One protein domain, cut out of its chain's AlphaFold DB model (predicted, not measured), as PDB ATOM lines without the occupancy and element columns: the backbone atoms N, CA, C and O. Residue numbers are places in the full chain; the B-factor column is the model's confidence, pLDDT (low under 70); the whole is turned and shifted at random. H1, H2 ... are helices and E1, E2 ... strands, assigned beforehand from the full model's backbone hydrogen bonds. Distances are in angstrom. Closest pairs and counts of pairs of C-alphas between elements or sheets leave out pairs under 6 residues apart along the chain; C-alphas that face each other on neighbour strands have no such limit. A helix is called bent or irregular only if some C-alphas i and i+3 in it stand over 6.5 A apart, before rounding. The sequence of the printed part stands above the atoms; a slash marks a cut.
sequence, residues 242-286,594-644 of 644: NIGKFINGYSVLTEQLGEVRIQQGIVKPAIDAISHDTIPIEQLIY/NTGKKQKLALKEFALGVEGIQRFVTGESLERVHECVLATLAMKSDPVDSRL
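Overview. This is residues 242 to 286 and 594 to 644 of the 644 residues of the protein "Polynucleotide kinase" of Peribacillus asahii (UniProt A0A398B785). A helical hairpin, H2 and H3 side by side, is crossed on one side by a ribbon of two strands, E1 and E2, while H1 crosses the later part of H3 on the edge of the pair away from H2. Ribbon and H1 together make an L round the helical hairpin, with H3 in the middle; the end of H1 and the residues after it, 275 to 280, stick out. The printed part has 96 residues with two named strands and three named helices, in the order E1, E2, H1, H2, H3; the sheet is antiparallel, in the order E1 - E2, and the class is mostly helix. The whole is compact, with a radius of gyration of the C-alphas of 13.0 A and spans of 39 by 29 by 23 A.

Arrangement. E1, residues 250 to 254, and E2, residues 258 to 262, form a hairpin of antiparallel strands with 153 degrees between their directions. N 252 and O 260 are 2.9 A apart and N 260 and O 252 are 2.8 A apart, both within hydrogen-bond range. H3, residues 622 to 636, has its closest C-alphas to E1 at Val 252 and Glu 627, 6.7 A, and to E2 at Ile 262 and Ala 631, 6.4 A. H1, residues 264 to 277, touches H3, and H3 touches it with residues 630 to 635 alone; the closest C-alphas are those of Ala 270 and Ala 634, 5.0 A. Their lines are only just about perpendicular, at 72 degrees. H2, residues 596 to 617, touches H3, and the two form a helical hairpin, at a shallow tilt of 16 degrees, opposite ways, with the closest C-alphas those of Gly 612 and Val 625, 4.8 A. The closest C-alphas of E1 and H2 are those of Thr 254 and Glu 611, 5.9 A. H1 and H2 are apart. Every O i to N i+4 pair is within hydrogen-bond range in H2, against 8 of 10 in H1 and 10 of 11 in H3.

Along the chain. E1 begins with C-alpha 250 at (158.566, 203.796, 148.212) and measures 13.1 A from Tyr 250 to Thr 254; E2 measures 13.0 A from Gly 258 to Ile 262. H1, Gln 264 to Asp 277, is 20.2 A long and neither bent nor irregular, but only just: C-alphas 265 and 268 are 6.4 A apart. H2, Gly 596 to Val 617, is 32.0 A long and begins with C-alpha 596 at (173.972, 186.258, 152.070). H3, Leu 622 to Lys 636, is 21.0 A long and ends with C-alpha 636 at (173.207, 201.212, 154.179).

Size, cuts and confidence. The two C-alphas farthest apart are those of Asn 594 and Gly 619, 39.8 A. Residues 287 to 593 are not printed, and C-alphas 286 and 594 are 27.9 A apart across this cut, which falls in the link from H1 to H2. The links E1 to E2, E2 to H1 and H2 to H3 are tight. The mean pLDDT of the printed part is 89.3, and no printed residue is under 70.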
ATOM      1  N   ASN A 242     160.169 216.386 146.471       82.12
ATOM      2  CA  ASN A 242     159.108 216.380 147.470       82.12
ATOM      3  C   ASN A 242     159.286 215.201 148.441       82.12
ATOM      4  O   ASN A 242     158.829 214.084 148.195       82.12
ATOM      5  N   ILE A 243     159.898 215.472 149.597       78.94
ATOM      6  CA  ILE A 243     160.187 214.483 150.655       78.94
ATOM      7  C   ILE A 243     158.933 213.700 151.094       78.94
ATOM      8  O   ILE A 243     159.025 212.521 151.457       78.94
ATOM      9  N   GLY A 244     157.747 214.319 151.017       74.25
ATOM     10  CA  GLY A 244     156.472 213.679 151.347       74.25
ATOM     11  C   GLY A 244     156.190 212.415 150.526       74.25
ATOM     12  O   GLY A 244     155.538 211.505 151.037       74.25
ATOM     13  N   LYS A 245     156.739 212.310 149.306       78.69
ATOM     14  CA  LYS A 245     156.614 211.121 148.446       78.69
ATOM     15  C   LYS A 245     157.391 209.909 148.974       78.69
ATOM     16  O   LYS A 245     157.004 208.778 148.703       78.69
ATOM     17  N   PHE A 246     158.452 210.119 149.757       84.88
ATOM     18  CA  PHE A 246     159.368 209.047 150.177       84.88
ATOM     19  C   PHE A 246     159.179 208.612 151.632       84.88
ATOM     20  O   PHE A 246     159.463 207.465 151.987       84.88
ATOM     21  N   ILE A 247     158.680 209.504 152.491       84.19
ATOM     22  CA  ILE A 247     158.687 209.326 153.953       84.19
ATOM     23  C   ILE A 247     157.890 208.111 154.462       84.19
ATOM     24  O   ILE A 247     158.118 207.641 155.580       84.19
ATOM     25  N   ASN A 248     156.959 207.586 153.660       81.44
ATOM     26  CA  ASN A 248     156.128 206.425 153.993       81.44
ATOM     27  C   ASN A 248     156.623 205.114 153.359       81.44
ATOM     28  O   ASN A 248     155.932 204.098 153.415       81.44
ATOM     29  N   GLY A 249     157.850 205.109 152.832       83.25
ATOM     30  CA  GLY A 249     158.366 204.018 152.015       83.25
ATOM     31  C   GLY A 249     157.924 204.165 150.561       83.25
ATOM     32  O   GLY A 249     156.881 204.744 150.267       83.25
ATOM     33  N   TYR A 250     158.751 203.666 149.655       84.38
ATOM     34  CA  TYR A 250     158.566 203.796 148.212       84.38
ATOM     35  C   TYR A 250     159.309 202.667 147.498       84.38
ATOM     36  O   TYR A 250     160.045 201.897 148.126       84.38
ATOM     37  N   SER A 251     159.107 202.565 146.191       83.06
ATOM     38  CA  SER A 251     159.805 201.611 145.338       83.06
ATOM     39  C   SER A 251     160.521 202.346 144.220       83.06
ATOM     40  O   SER A 251     160.005 203.322 143.679       83.06
ATOM     41  N   VAL A 252     161.701 201.852 143.865       85.31
ATOM     42  CA  VAL A 252     162.461 202.317 142.707       85.31
ATOM     43  C   VAL A 252     162.488 201.189 141.697       85.31
ATOM     44  O   VAL A 252     162.903 200.078 142.019       85.31
ATOM     45  N   LEU A 253     162.029 201.462 140.481       80.06
ATOM     46  CA  LEU A 253     162.201 200.531 139.380       80.06
ATOM     47  C   LEU A 253     163.605 200.705 138.803       80.06
ATOM     48  O   LEU A 253     163.991 201.824 138.474       80.06
ATOM     49  N   THR A 254     164.340 199.604 138.720       85.88
ATOM     50  CA  THR A 254     165.680 199.527 138.132       85.88
ATOM     51  C   THR A 254     165.645 198.563 136.959       85.88
ATOM     52  O   THR A 254     164.922 197.562 137.009       85.88
ATOM     53  N   GLU A 255     166.431 198.828 135.924       83.19
ATOM     54  CA  GLU A 255     166.537 197.914 134.785       83.19
ATOM     55  C   GLU A 255     167.084 196.534 135.206       83.19
ATOM     56  O   GLU A 255     166.527 195.508 134.822       83.19
ATOM     57  N   GLN A 256     168.103 196.495 136.075       85.81
ATOM     58  CA  GLN A 256     168.845 195.265 136.399       85.81
ATOM     59  C   GLN A 256     168.167 194.361 137.442       85.81
ATOM     60  O   GLN A 256     168.410 193.155 137.472       85.81
ATOM     61  N   LEU A 257     167.360 194.915 138.354       85.06
ATOM     62  CA  LEU A 257     166.705 194.144 139.428       85.06
ATOM     63  C   LEU A 257     165.183 194.288 139.460       85.06
ATOM     64  O   LEU A 257     164.533 193.687 140.320       85.06
ATOM     65  N   GLY A 258     164.598 195.067 138.551       81.88
ATOM     66  CA  GLY A 258     163.186 195.408 138.610       81.88
ATOM     67  C   GLY A 258     162.879 196.272 139.833       81.88
ATOM     68  O   GLY A 258     163.603 197.222 140.139       81.88
ATOM     69  N   GLU A 259     161.767 195.981 140.506       81.81
ATOM     70  CA  GLU A 259     161.281 196.783 141.627       81.81
ATOM     71  C   GLU A 259     162.117 196.565 142.899       81.81
ATOM     72  O   GLU A 259     162.133 195.490 143.506       81.81
ATOM     73  N   VAL A 260     162.758 197.633 143.365       88.19
ATOM     74  CA  VAL A 260     163.478 197.688 144.634       88.19
ATOM     75  C   VAL A 260     162.640 198.464 145.645       88.19
ATOM     76  O   VAL A 260     162.574 199.688 145.606       88.19
ATOM     77  N   ARG A 261     162.005 197.747 146.578       86.06
ATOM     78  CA  ARG A 261     161.160 198.342 147.623       86.06
ATOM     79  C   ARG A 261     161.957 198.756 148.861       86.06
ATOM     80  O   ARG A 261     162.728 197.958 149.405       86.06
ATOM     81  N   ILE A 262     161.698 199.965 149.358       89.38
ATOM     82  CA  ILE A 262     162.319 200.559 150.545       89.38
ATOM     83  C   ILE A 262     161.243 200.826 151.600       89.38
ATOM     84  O   ILE A 262     160.235 201.488 151.358       89.38
ATOM     85  N   GLN A 263     161.451 200.281 152.797       86.44
ATOM     86  CA  GLN A 263     160.487 200.374 153.891       86.44
ATOM     87  C   GLN A 263     160.626 201.696 154.649       86.44
ATOM     88  O   GLN A 263     161.735 202.161 154.900       86.44
ATOM     89  N   GLN A 264     159.502 202.241 155.121       85.94
ATOM     90  CA  GLN A 264     159.451 203.484 155.899       85.94
ATOM     91  C   GLN A 264     160.480 203.556 157.044       85.94
ATOM     92  O   GLN A 264     161.071 204.612 157.267       85.94
ATOM     93  N   GLY A 265     160.698 202.445 157.760       86.25
ATOM     94  CA  GLY A 265     161.567 202.398 158.942       86.25
ATOM     95  C   GLY A 265     163.028 202.776 158.673       86.25
ATOM     96  O   GLY A 265     163.674 203.328 159.556       86.25
ATOM     97  N   ILE A 266     163.524 202.542 157.453       88.44
ATOM     98  CA  ILE A 266     164.904 202.872 157.058       88.44
ATOM     99  C   ILE A 266     165.007 204.174 156.251       88.44
ATOM    100  O   ILE A 266     166.088 204.747 156.162       88.44
ATOM    101  N   VAL A 267     163.897 204.681 155.696       88.81
ATOM    102  CA  VAL A 267     163.895 205.930 154.911       88.81
ATOM    103  C   VAL A 267     164.034 207.160 155.802       88.81
ATOM    104  O   VAL A 267     164.827 208.046 155.496       88.81
ATOM    105  N   LYS A 268     163.286 207.230 156.912       87.00
ATOM    106  CA  LYS A 268     163.282 208.417 157.784       87.00
ATOM    107  C   LYS A 268     164.681 208.778 158.315       87.00
ATOM    108  O   LYS A 268     165.060 209.935 158.158       87.00
ATOM    109  N   PRO A 269     165.477 207.833 158.861       86.38
ATOM    110  CA  PRO A 269     166.843 208.140 159.292       86.38
ATOM    111  C   PRO A 269     167.757 208.572 158.137       86.38
ATOM    112  O   PRO A 269     168.649 209.393 158.325       86.38
ATOM    113  N   ALA A 270     167.535 208.045 156.929       88.44
ATOM    114  CA  ALA A 270     168.323 208.422 155.761       88.44
ATOM    115  C   ALA A 270     168.021 209.851 155.283       88.44
ATOM    116  O   ALA A 270     168.949 210.561 154.909       88.44
ATOM    117  N   ILE A 271     166.758 210.294 155.341       87.88
ATOM    118  CA  ILE A 271     166.381 211.688 155.043       87.88
ATOM    119  C   ILE A 271     167.085 212.650 156.009       87.88
ATOM    120  O   ILE A 271     167.616 213.672 155.576       87.88
ATOM    121  N   ASP A 272     167.124 212.311 157.300       84.00
ATOM    122  CA  ASP A 272     167.786 213.131 158.317       84.00
ATOM    123  C   ASP A 272     169.289 213.281 158.035       84.00
ATOM    124  O   ASP A 272     169.815 214.395 158.010       84.00
ATOM    125  N   ALA A 273     169.955 212.170 157.701       79.38
ATOM    126  CA  ALA A 273     171.370 212.166 157.335       79.38
ATOM    127  C   ALA A 273     171.669 212.991 156.067       79.38
ATOM    128  O   ALA A 273     172.683 213.686 156.024       79.38
ATOM    129  N   ILE A 274     170.803 212.937 155.046       84.69
ATOM    130  CA  ILE A 274     170.943 213.760 153.829       84.69
ATOM    131  C   ILE A 274     170.772 215.245 154.154       84.69
ATOM    132  O   ILE A 274     171.529 216.083 153.681       84.69
ATOM    133  N   SER A 275     169.798 215.580 154.995       81.94
ATOM    134  CA  SER A 275     169.473 216.978 155.292       81.94
ATOM    135  C   SER A 275     170.582 217.699 156.067       81.94
ATOM    136  O   SER A 275     170.761 218.900 155.886       81.94
ATOM    137  N   HIS A 276     171.325 216.983 156.917       83.81
ATOM    138  CA  HIS A 276     172.297 217.593 157.831       83.81
ATOM    139  C   HIS A 276     173.763 217.368 157.452       83.81
ATOM    140  O   HIS A 276     174.594 218.233 157.721       83.81
ATOM    141  N   ASP A 277     174.103 216.221 156.856       85.00
ATOM    142  CA  ASP A 277     175.503 215.790 156.772       85.00
ATOM    143  C   ASP A 277     176.055 215.654 155.346       85.00
ATOM    144  O   ASP A 277     177.276 215.509 155.177       85.00
ATOM    145  N   THR A 278     175.201 215.603 154.319       92.50
ATOM    146  CA  THR A 278     175.658 215.374 152.942       92.50
ATOM    147  C   THR A 278     176.040 216.665 152.226       92.50
ATOM    148  O   THR A 278     175.758 217.771 152.678       92.50
ATOM    149  N   ILE A 279     176.719 216.524 151.089       94.25
ATOM    150  CA  ILE A 279     176.853 217.614 150.117       94.25
ATOM    151  C   ILE A 279     175.464 218.021 149.574       94.25
ATOM    152  O   ILE A 279     174.507 217.261 149.764       94.25
ATOM    153  N   PRO A 280     175.344 219.179 148.891       93.19
ATOM    154  CA  PRO A 280     174.099 219.574 148.238       93.19
ATOM    155  C   PRO A 280     173.543 218.460 147.352       93.19
ATOM    156  O   PRO A 280     174.299 217.775 146.658       93.19
ATOM    157  N   ILE A 281     172.226 218.273 147.400       91.69
ATOM    158  CA  ILE A 281     171.546 217.159 146.737       91.69
ATOM    159  C   ILE A 281     171.795 217.187 145.225       91.69
ATOM    160  O   ILE A 281     172.151 216.173 144.645       91.69
ATOM    161  N   GLU A 282     171.806 218.368 144.615       92.38
ATOM    162  CA  GLU A 282     172.057 218.591 143.192       92.38
ATOM    163  C   GLU A 282     173.427 218.066 142.726       92.38
ATOM    164  O   GLU A 282     173.628 217.793 141.544       92.38
ATOM    165  N   GLN A 283     174.377 217.915 143.654       94.50
ATOM    166  CA  GLN A 283     175.707 217.358 143.408       94.50
ATOM    167  C   GLN A 283     175.830 215.885 143.848       94.50
ATOM    168  O   GLN A 283     176.785 215.201 143.468       94.50
ATOM    169  N   LEU A 284     174.882 215.378 144.645       95.38
ATOM    170  CA  LEU A 284     174.855 214.019 145.183       95.38
ATOM    171  C   LEU A 284     174.064 213.076 144.271       95.38
ATOM    172  O   LEU A 284     172.979 212.615 144.611       95.38
ATOM    173  N   ILE A 285     174.637 212.762 143.115       95.12
ATOM    174  CA  ILE A 285     173.950 211.999 142.058       95.12
ATOM    175  C   ILE A 285     174.137 210.477 142.154       95.12
ATOM    176  O   ILE A 285     173.488 209.718 141.441       95.12
ATOM    177  N   TYR A 286     175.042 210.013 143.018       97.38
ATOM    178  CA  TYR A 286     175.414 208.605 143.130       97.38
ATOM    179  C   TYR A 286     175.863 208.273 144.550       97.38
ATOM    180  O   TYR A 286     176.507 209.072 145.219       97.38
ATOM    181  N   ASN A 594     177.761 184.080 157.695       90.12
ATOM    182  CA  ASN A 594     176.696 184.257 156.704       90.12
ATOM    183  C   ASN A 594     176.897 185.547 155.897       90.12
ATOM    184  O   ASN A 594     176.727 186.652 156.411       90.12
ATOM    185  N   THR A 595     177.213 185.405 154.612       92.56
ATOM    186  CA  THR A 595     177.458 186.526 153.690       92.56
ATOM    187  C   THR A 595     176.220 186.911 152.871       92.56
ATOM    188  O   THR A 595     176.218 187.940 152.195       92.56
ATOM    189  N   GLY A 596     175.133 186.135 152.953       94.12
ATOM    190  CA  GLY A 596     173.972 186.258 152.070       94.12
ATOM    191  C   GLY A 596     173.235 187.595 152.187       94.12
ATOM    192  O   GLY A 596     172.794 188.142 151.177       94.12
ATOM    193  N   LYS A 597     173.129 188.171 153.395       92.88
ATOM    194  CA  LYS A 597     172.522 189.505 153.576       92.88
ATOM    195  C   LYS A 597     173.358 190.593 152.889       92.88
ATOM    196  O   LYS A 597     172.805 191.415 152.164       92.88
ATOM    197  N   LYS A 598     174.684 190.553 153.064       93.62
ATOM    198  CA  LYS A 598     175.633 191.498 152.454       93.62
ATOM    199  C   LYS A 598     175.621 191.407 150.929       93.62
ATOM    200  O   LYS A 598     175.567 192.437 150.270       93.62
ATOM    201  N   GLN A 599     175.586 190.189 150.390       94.56
ATOM    202  CA  GLN A 599     175.455 189.924 148.955       94.56
ATOM    203  C   GLN A 599     174.177 190.529 148.363       94.56
ATOM    204  O   GLN A 599     174.229 191.199 147.336       94.56
ATOM    205  N   LYS A 600     173.025 190.327 149.015       94.69
ATOM    206  CA  LYS A 600     171.741 190.876 148.547       94.69
ATOM    207  C   LYS A 600     171.720 192.405 148.577       94.69
ATOM    208  O   LYS A 600     171.188 193.015 147.655       94.69
ATOM    209  N   LEU A 601     172.283 193.014 149.622       94.56
ATOM    210  CA  LEU A 601     172.399 194.471 149.719       94.56
ATOM    211  C   LEU A 601     173.332 195.030 148.643       94.56
ATOM    212  O   LEU A 601     172.960 195.992 147.988       94.56
ATOM    213  N   ALA A 602     174.474 194.383 148.390       95.75
ATOM    214  CA  ALA A 602     175.398 194.788 147.331       95.75
ATOM    215  C   ALA A 602     174.719 194.849 145.953       95.75
ATOM    216  O   ALA A 602     174.877 195.842 145.251       95.75
ATOM    217  N   LEU A 603     173.904 193.846 145.598       96.56
ATOM    218  CA  LEU A 603     173.157 193.837 144.332       96.56
ATOM    219  C   LEU A 603     172.123 194.968 144.256       96.56
ATOM    220  O   LEU A 603     172.057 195.671 143.251       96.56
ATOM    221  N   LYS A 604     171.329 195.165 145.319       96.19
ATOM    222  CA  LYS A 604     170.305 196.222 145.361       96.19
ATOM    223  C   LYS A 604     170.919 197.615 145.281       96.19
ATOM    224  O   LYS A 604     170.477 198.424 144.476       96.19
ATOM    225  N   GLU A 605     171.938 197.878 146.095       97.12
ATOM    226  CA  GLU A 605     172.660 199.151 146.083       97.12
ATOM    227  C   GLU A 605     173.342 199.390 144.727       97.12
ATOM    228  O   GLU A 605     173.378 200.522 144.258       97.12
ATOM    229  N   PHE A 606     173.855 198.339 144.074       97.94
ATOM    230  CA  PHE A 606     174.462 198.451 142.747       97.94
ATOM    231  C   PHE A 606     173.437 198.844 141.682       97.94
ATOM    232  O   PHE A 606     173.671 199.809 140.960       97.94
ATOM    233  N   ALA A 607     172.290 198.158 141.624       96.75
ATOM    234  CA  ALA A 607     171.230 198.479 140.669       96.75
ATOM    235  C   ALA A 607     170.696 199.907 140.869       96.75
ATOM    236  O   ALA A 607     170.524 200.642 139.904       96.75
ATOM    237  N   LEU A 608     170.508 200.335 142.123       97.00
ATOM    238  CA  LEU A 608     170.120 201.715 142.441       97.00
ATOM    239  C   LEU A 608     171.192 202.728 142.015       97.00
ATOM    240  O   LEU A 608     170.861 203.784 141.485       97.00
ATOM    241  N   GLY A 609     172.474 202.424 142.233       97.38
ATOM    242  CA  GLY A 609     173.577 203.294 141.828       97.38
ATOM    243  C   GLY A 609     173.663 203.477 140.309       97.38
ATOM    244  O   GLY A 609     173.799 204.607 139.842       97.38
ATOM    245  N   VAL A 610     173.539 202.382 139.554       97.19
ATOM    246  CA  VAL A 610     173.499 202.380 138.080       97.19
ATOM    247  C   VAL A 610     172.308 203.188 137.570       97.19
ATOM    248  O   VAL A 610     172.489 204.103 136.767       97.19
ATOM    249  N   GLU A 611     171.114 202.910 138.095       95.62
ATOM    250  CA  GLU A 611     169.878 203.607 137.735       95.62
ATOM    251  C   GLU A 611     169.985 205.117 138.010       95.62
ATOM    252  O   GLU A 611     169.695 205.926 137.134       95.62
ATOM    253  N   GLY A 612     170.473 205.524 139.188       96.12
ATOM    254  CA  GLY A 612     170.611 206.940 139.549       96.12
ATOM    255  C   GLY A 612     171.525 207.721 138.601       96.12
ATOM    256  O   GLY A 612     171.174 208.821 138.169       96.12
ATOM    257  N   ILE A 613     172.664 207.133 138.218       97.75
ATOM    258  CA  ILE A 613     173.591 207.742 137.254       97.75
ATOM    259  C   ILE A 613     172.953 207.807 135.865       97.75
ATOM    260  O   ILE A 613     173.053 208.839 135.201       97.75
ATOM    261  N   GLN A 614     172.289 206.733 135.429       94.69
ATOM    262  CA  GLN A 614     171.616 206.692 134.134       94.69
ATOM    263  C   GLN A 614     170.566 207.803 134.034       94.69
ATOM    264  O   GLN A 614     170.620 208.591 133.093       94.69
ATOM    265  N   ARG A 615     169.699 207.933 135.046       91.88
ATOM    266  CA  ARG A 615     168.682 208.993 135.140       91.88
ATOM    267  C   ARG A 615     169.291 210.388 135.083       91.88
ATOM    268  O   ARG A 615     168.761 211.267 134.404       91.88
ATOM    269  N   PHE A 616     170.414 210.601 135.769       95.00
ATOM    270  CA  PHE A 616     171.106 211.887 135.747       95.00
ATOM    271  C   PHE A 616     171.638 212.222 134.345       95.00
ATOM    272  O   PHE A 616     171.389 213.315 133.838       95.00
ATOM    273  N   VAL A 617     172.318 211.273 133.693       94.31
ATOM    274  CA  VAL A 617     172.902 211.454 132.350       94.31
ATOM    275  C   VAL A 617     171.829 211.630 131.275       94.31
ATOM    276  O   VAL A 617     172.007 212.425 130.355       94.31
ATOM    277  N   THR A 618     170.691 210.943 131.385       88.00
ATOM    278  CA  THR A 618     169.564 211.112 130.451       88.00
ATOM    279  C   THR A 618     168.764 212.390 130.687       88.00
ATOM    280  O   THR A 618     167.810 212.653 129.949       88.00
ATOM    281  N   GLY A 619     169.144 213.176 131.699       86.69
ATOM    282  CA  GLY A 619     168.488 214.418 132.064       86.69
ATOM    283  C   GLY A 619     167.084 214.180 132.597       86.69
ATOM    284  O   GLY A 619     166.167 214.831 132.122       86.69
ATOM    285  N   GLU A 620     166.891 213.240 133.528       86.88
ATOM    286  CA  GLU A 620     165.684 213.188 134.365       86.88
ATOM    287  C   GLU A 620     165.739 214.248 135.482       86.88
ATOM    288  O   GLU A 620     166.743 214.940 135.675       86.88
ATOM    289  N   SER A 621     164.627 214.413 136.206       87.25
ATOM    290  CA  SER A 621     164.548 215.374 137.303       87.25
ATOM    291  C   SER A 621     165.390 214.923 138.494       87.25
ATOM    292  O   SER A 621     165.608 213.730 138.728       87.25
ATOM    293  N   LEU A 622     165.803 215.890 139.306       90.00
ATOM    294  CA  LEU A 622     166.545 215.644 140.531       90.00
ATOM    295  C   LEU A 622     165.770 214.711 141.473       90.00
ATOM    296  O   LEU A 622     166.354 213.799 142.048       90.00
ATOM    297  N   GLU A 623     164.443 214.843 141.553       89.00
ATOM    298  CA  GLU A 623     163.590 213.920 142.317       89.00
ATOM    299  C   GLU A 623     163.810 212.449 141.922       89.00
ATOM    300  O   GLU A 623     163.997 211.600 142.794       89.00
ATOM    301  N   ARG A 624     163.890 212.155 140.620       88.50
ATOM    302  CA  ARG A 624     164.078 210.798 140.086       88.50
ATOM    303  C   ARG A 624     165.473 210.236 140.338       88.50
ATOM    304  O   ARG A 624     165.613 209.032 140.558       88.50
ATOM    305  N   VAL A 625     166.498 211.083 140.333       93.31
ATOM    306  CA  VAL A 625     167.862 210.696 140.727       93.31
ATOM    307  C   VAL A 625     167.909 210.423 142.234       93.31
ATOM    308  O   VAL A 625     168.444 209.403 142.678       93.31
ATOM    309  N   HIS A 626     167.273 211.282 143.033       92.12
ATOM    310  CA  HIS A 626     167.292 211.177 144.490       92.12
ATOM    311  C   HIS A 626     166.459 210.037 145.055       92.12
ATOM    312  O   HIS A 626     166.804 209.548 146.129       92.12
ATOM    313  N   GLU A 627     165.453 209.543 144.333       91.88
ATOM    314  CA  GLU A 627     164.841 208.239 144.614       91.88
ATOM    315  C   GLU A 627     165.915 207.150 144.786       91.88
ATOM    316  O   GLU A 627     165.902 206.396 145.757       91.88
ATOM    317  N   CYS A 628     166.892 207.091 143.880       94.94
ATOM    318  CA  CYS A 628     167.931 206.063 143.890       94.94
ATOM    319  C   CYS A 628     168.972 206.304 144.994       94.94
ATOM    320  O   CYS A 628     169.374 205.383 145.717       94.94
ATOM    321  N   VAL A 629     169.391 207.560 145.156       95.06
ATOM    322  CA  VAL A 629     170.385 207.986 146.156       95.06
ATOM    323  C   VAL A 629     169.866 207.764 147.574       95.06
ATOM    324  O   VAL A 629     170.548 207.148 148.401       95.06
ATOM    325  N   LEU A 630     168.636 208.206 147.852       93.81
ATOM    326  CA  LEU A 630     167.986 208.019 149.144       93.81
ATOM    327  C   LEU A 630     167.764 206.532 149.431       93.81
ATOM    328  O   LEU A 630     167.997 206.096 150.558       93.81
ATOM    329  N   ALA A 631     167.364 205.739 148.432       93.81
ATOM    330  CA  ALA A 631     167.158 204.303 148.596       93.81
ATOM    331  C   ALA A 631     168.462 203.607 148.996       93.81
ATOM    332  O   ALA A 631     168.486 202.816 149.941       93.81
ATOM    333  N   THR A 632     169.563 203.963 148.335       95.12
ATOM    334  CA  THR A 632     170.888 203.409 148.621       95.12
ATOM    335  C   THR A 632     171.358 203.785 150.030       95.12
ATOM    336  O   THR A 632     171.824 202.926 150.781       95.12
ATOM    337  N   LEU A 633     171.195 205.047 150.444       93.44
ATOM    338  CA  LEU A 633     171.545 205.493 151.802       93.44
ATOM    339  C   LEU A 633     170.680 204.834 152.883       93.44
ATOM    340  O   LEU A 633     171.203 204.434 153.927       93.44
ATOM    341  N   ALA A 634     169.383 204.663 152.624       92.19
ATOM    342  CA  ALA A 634     168.473 203.955 153.518       92.19
ATOM    343  C   ALA A 634     168.904 202.497 153.718       92.19
ATOM    344  O   ALA A 634     168.979 202.026 154.853       92.19
ATOM    345  N   MET A 635     169.271 201.794 152.641       90.56
ATOM    346  CA  MET A 635     169.734 200.404 152.723       90.56
ATOM    347  C   MET A 635     171.052 200.248 153.481       90.56
ATOM    348  O   MET A 635     171.219 199.273 154.209       90.56
ATOM    349  N   LYS A 636     171.955 201.230 153.405       85.75
ATOM    350  CA  LYS A 636     173.207 201.212 154.179       85.75
ATOM    351  C   LYS A 636     173.015 201.308 155.690       85.75
ATOM    352  O   LYS A 636     173.948 200.995 156.429       85.75
ATOM    353  N   SER A 637     171.843 201.752 156.139       81.75
ATOM    354  CA  SER A 637     171.488 201.796 157.560       81.75
ATOM    355  C   SER A 637     170.963 200.453 158.078       81.75
ATOM    356  O   SER A 637     170.839 200.278 159.289       81.75
ATOM    357  N   ASP A 638     170.668 199.491 157.194       79.81
ATOM    358  CA  ASP A 638     170.246 198.148 157.592       79.81
ATOM    359  C   ASP A 638     171.432 197.394 158.233       79.81
ATOM    360  O   ASP A 638     172.478 197.237 157.594       79.81
ATOM    361  N   PRO A 639     171.325 196.919 159.490       82.62
ATOM    362  CA  PRO A 639     172.442 196.296 160.192       82.62
ATOM    363  C   PRO A 639     172.949 195.030 159.488       82.62
ATOM    364  O   PRO A 639     172.212 194.062 159.280       82.62
ATOM    365  N   VAL A 640     174.245 195.006 159.182       87.44
ATOM    366  CA  VAL A 640     174.985 193.840 158.680       87.44
ATOM    367  C   VAL A 640     176.273 193.706 159.481       87.44
ATOM    368  O   VAL A 640     176.798 194.705 159.969       87.44
ATOM    369  N   ASP A 641     176.800 192.487 159.589       87.12
ATOM    370  CA  ASP A 641     178.141 192.240 160.118       87.12
ATOM    371  C   ASP A 641     179.171 193.174 159.453       87.12
ATOM    372  O   ASP A 641     179.372 193.149 158.234       87.12
ATOM    373  N   SER A 642     179.793 194.026 160.268       87.19
ATOM    374  CA  SER A 642     180.732 195.065 159.839       87.19
ATOM    375  C   SER A 642     182.059 194.504 159.331       87.19
ATOM    376  O   SER A 642     182.798 195.220 158.656       87.19
ATOM    377  N   ARG A 643     182.350 193.230 159.620       90.12
ATOM    378  CA  ARG A 643     183.575 192.534 159.199       90.12
ATOM    379  C   ARG A 643     183.527 192.088 157.730       90.12
ATOM    380  O   ARG A 643     184.568 191.736 157.165       90.12
ATOM    381  N   LEU A 644     182.337 192.083 157.114       89.06
ATOM    382  CA  LEU A 644     182.072 191.584 155.755       89.06
ATOM    383  C   LEU A 644     182.336 192.598 154.638       89.06
ATOM    384  O   LEU A 644     181.880 193.765 154.691       89.06
TER     385      LEU A 644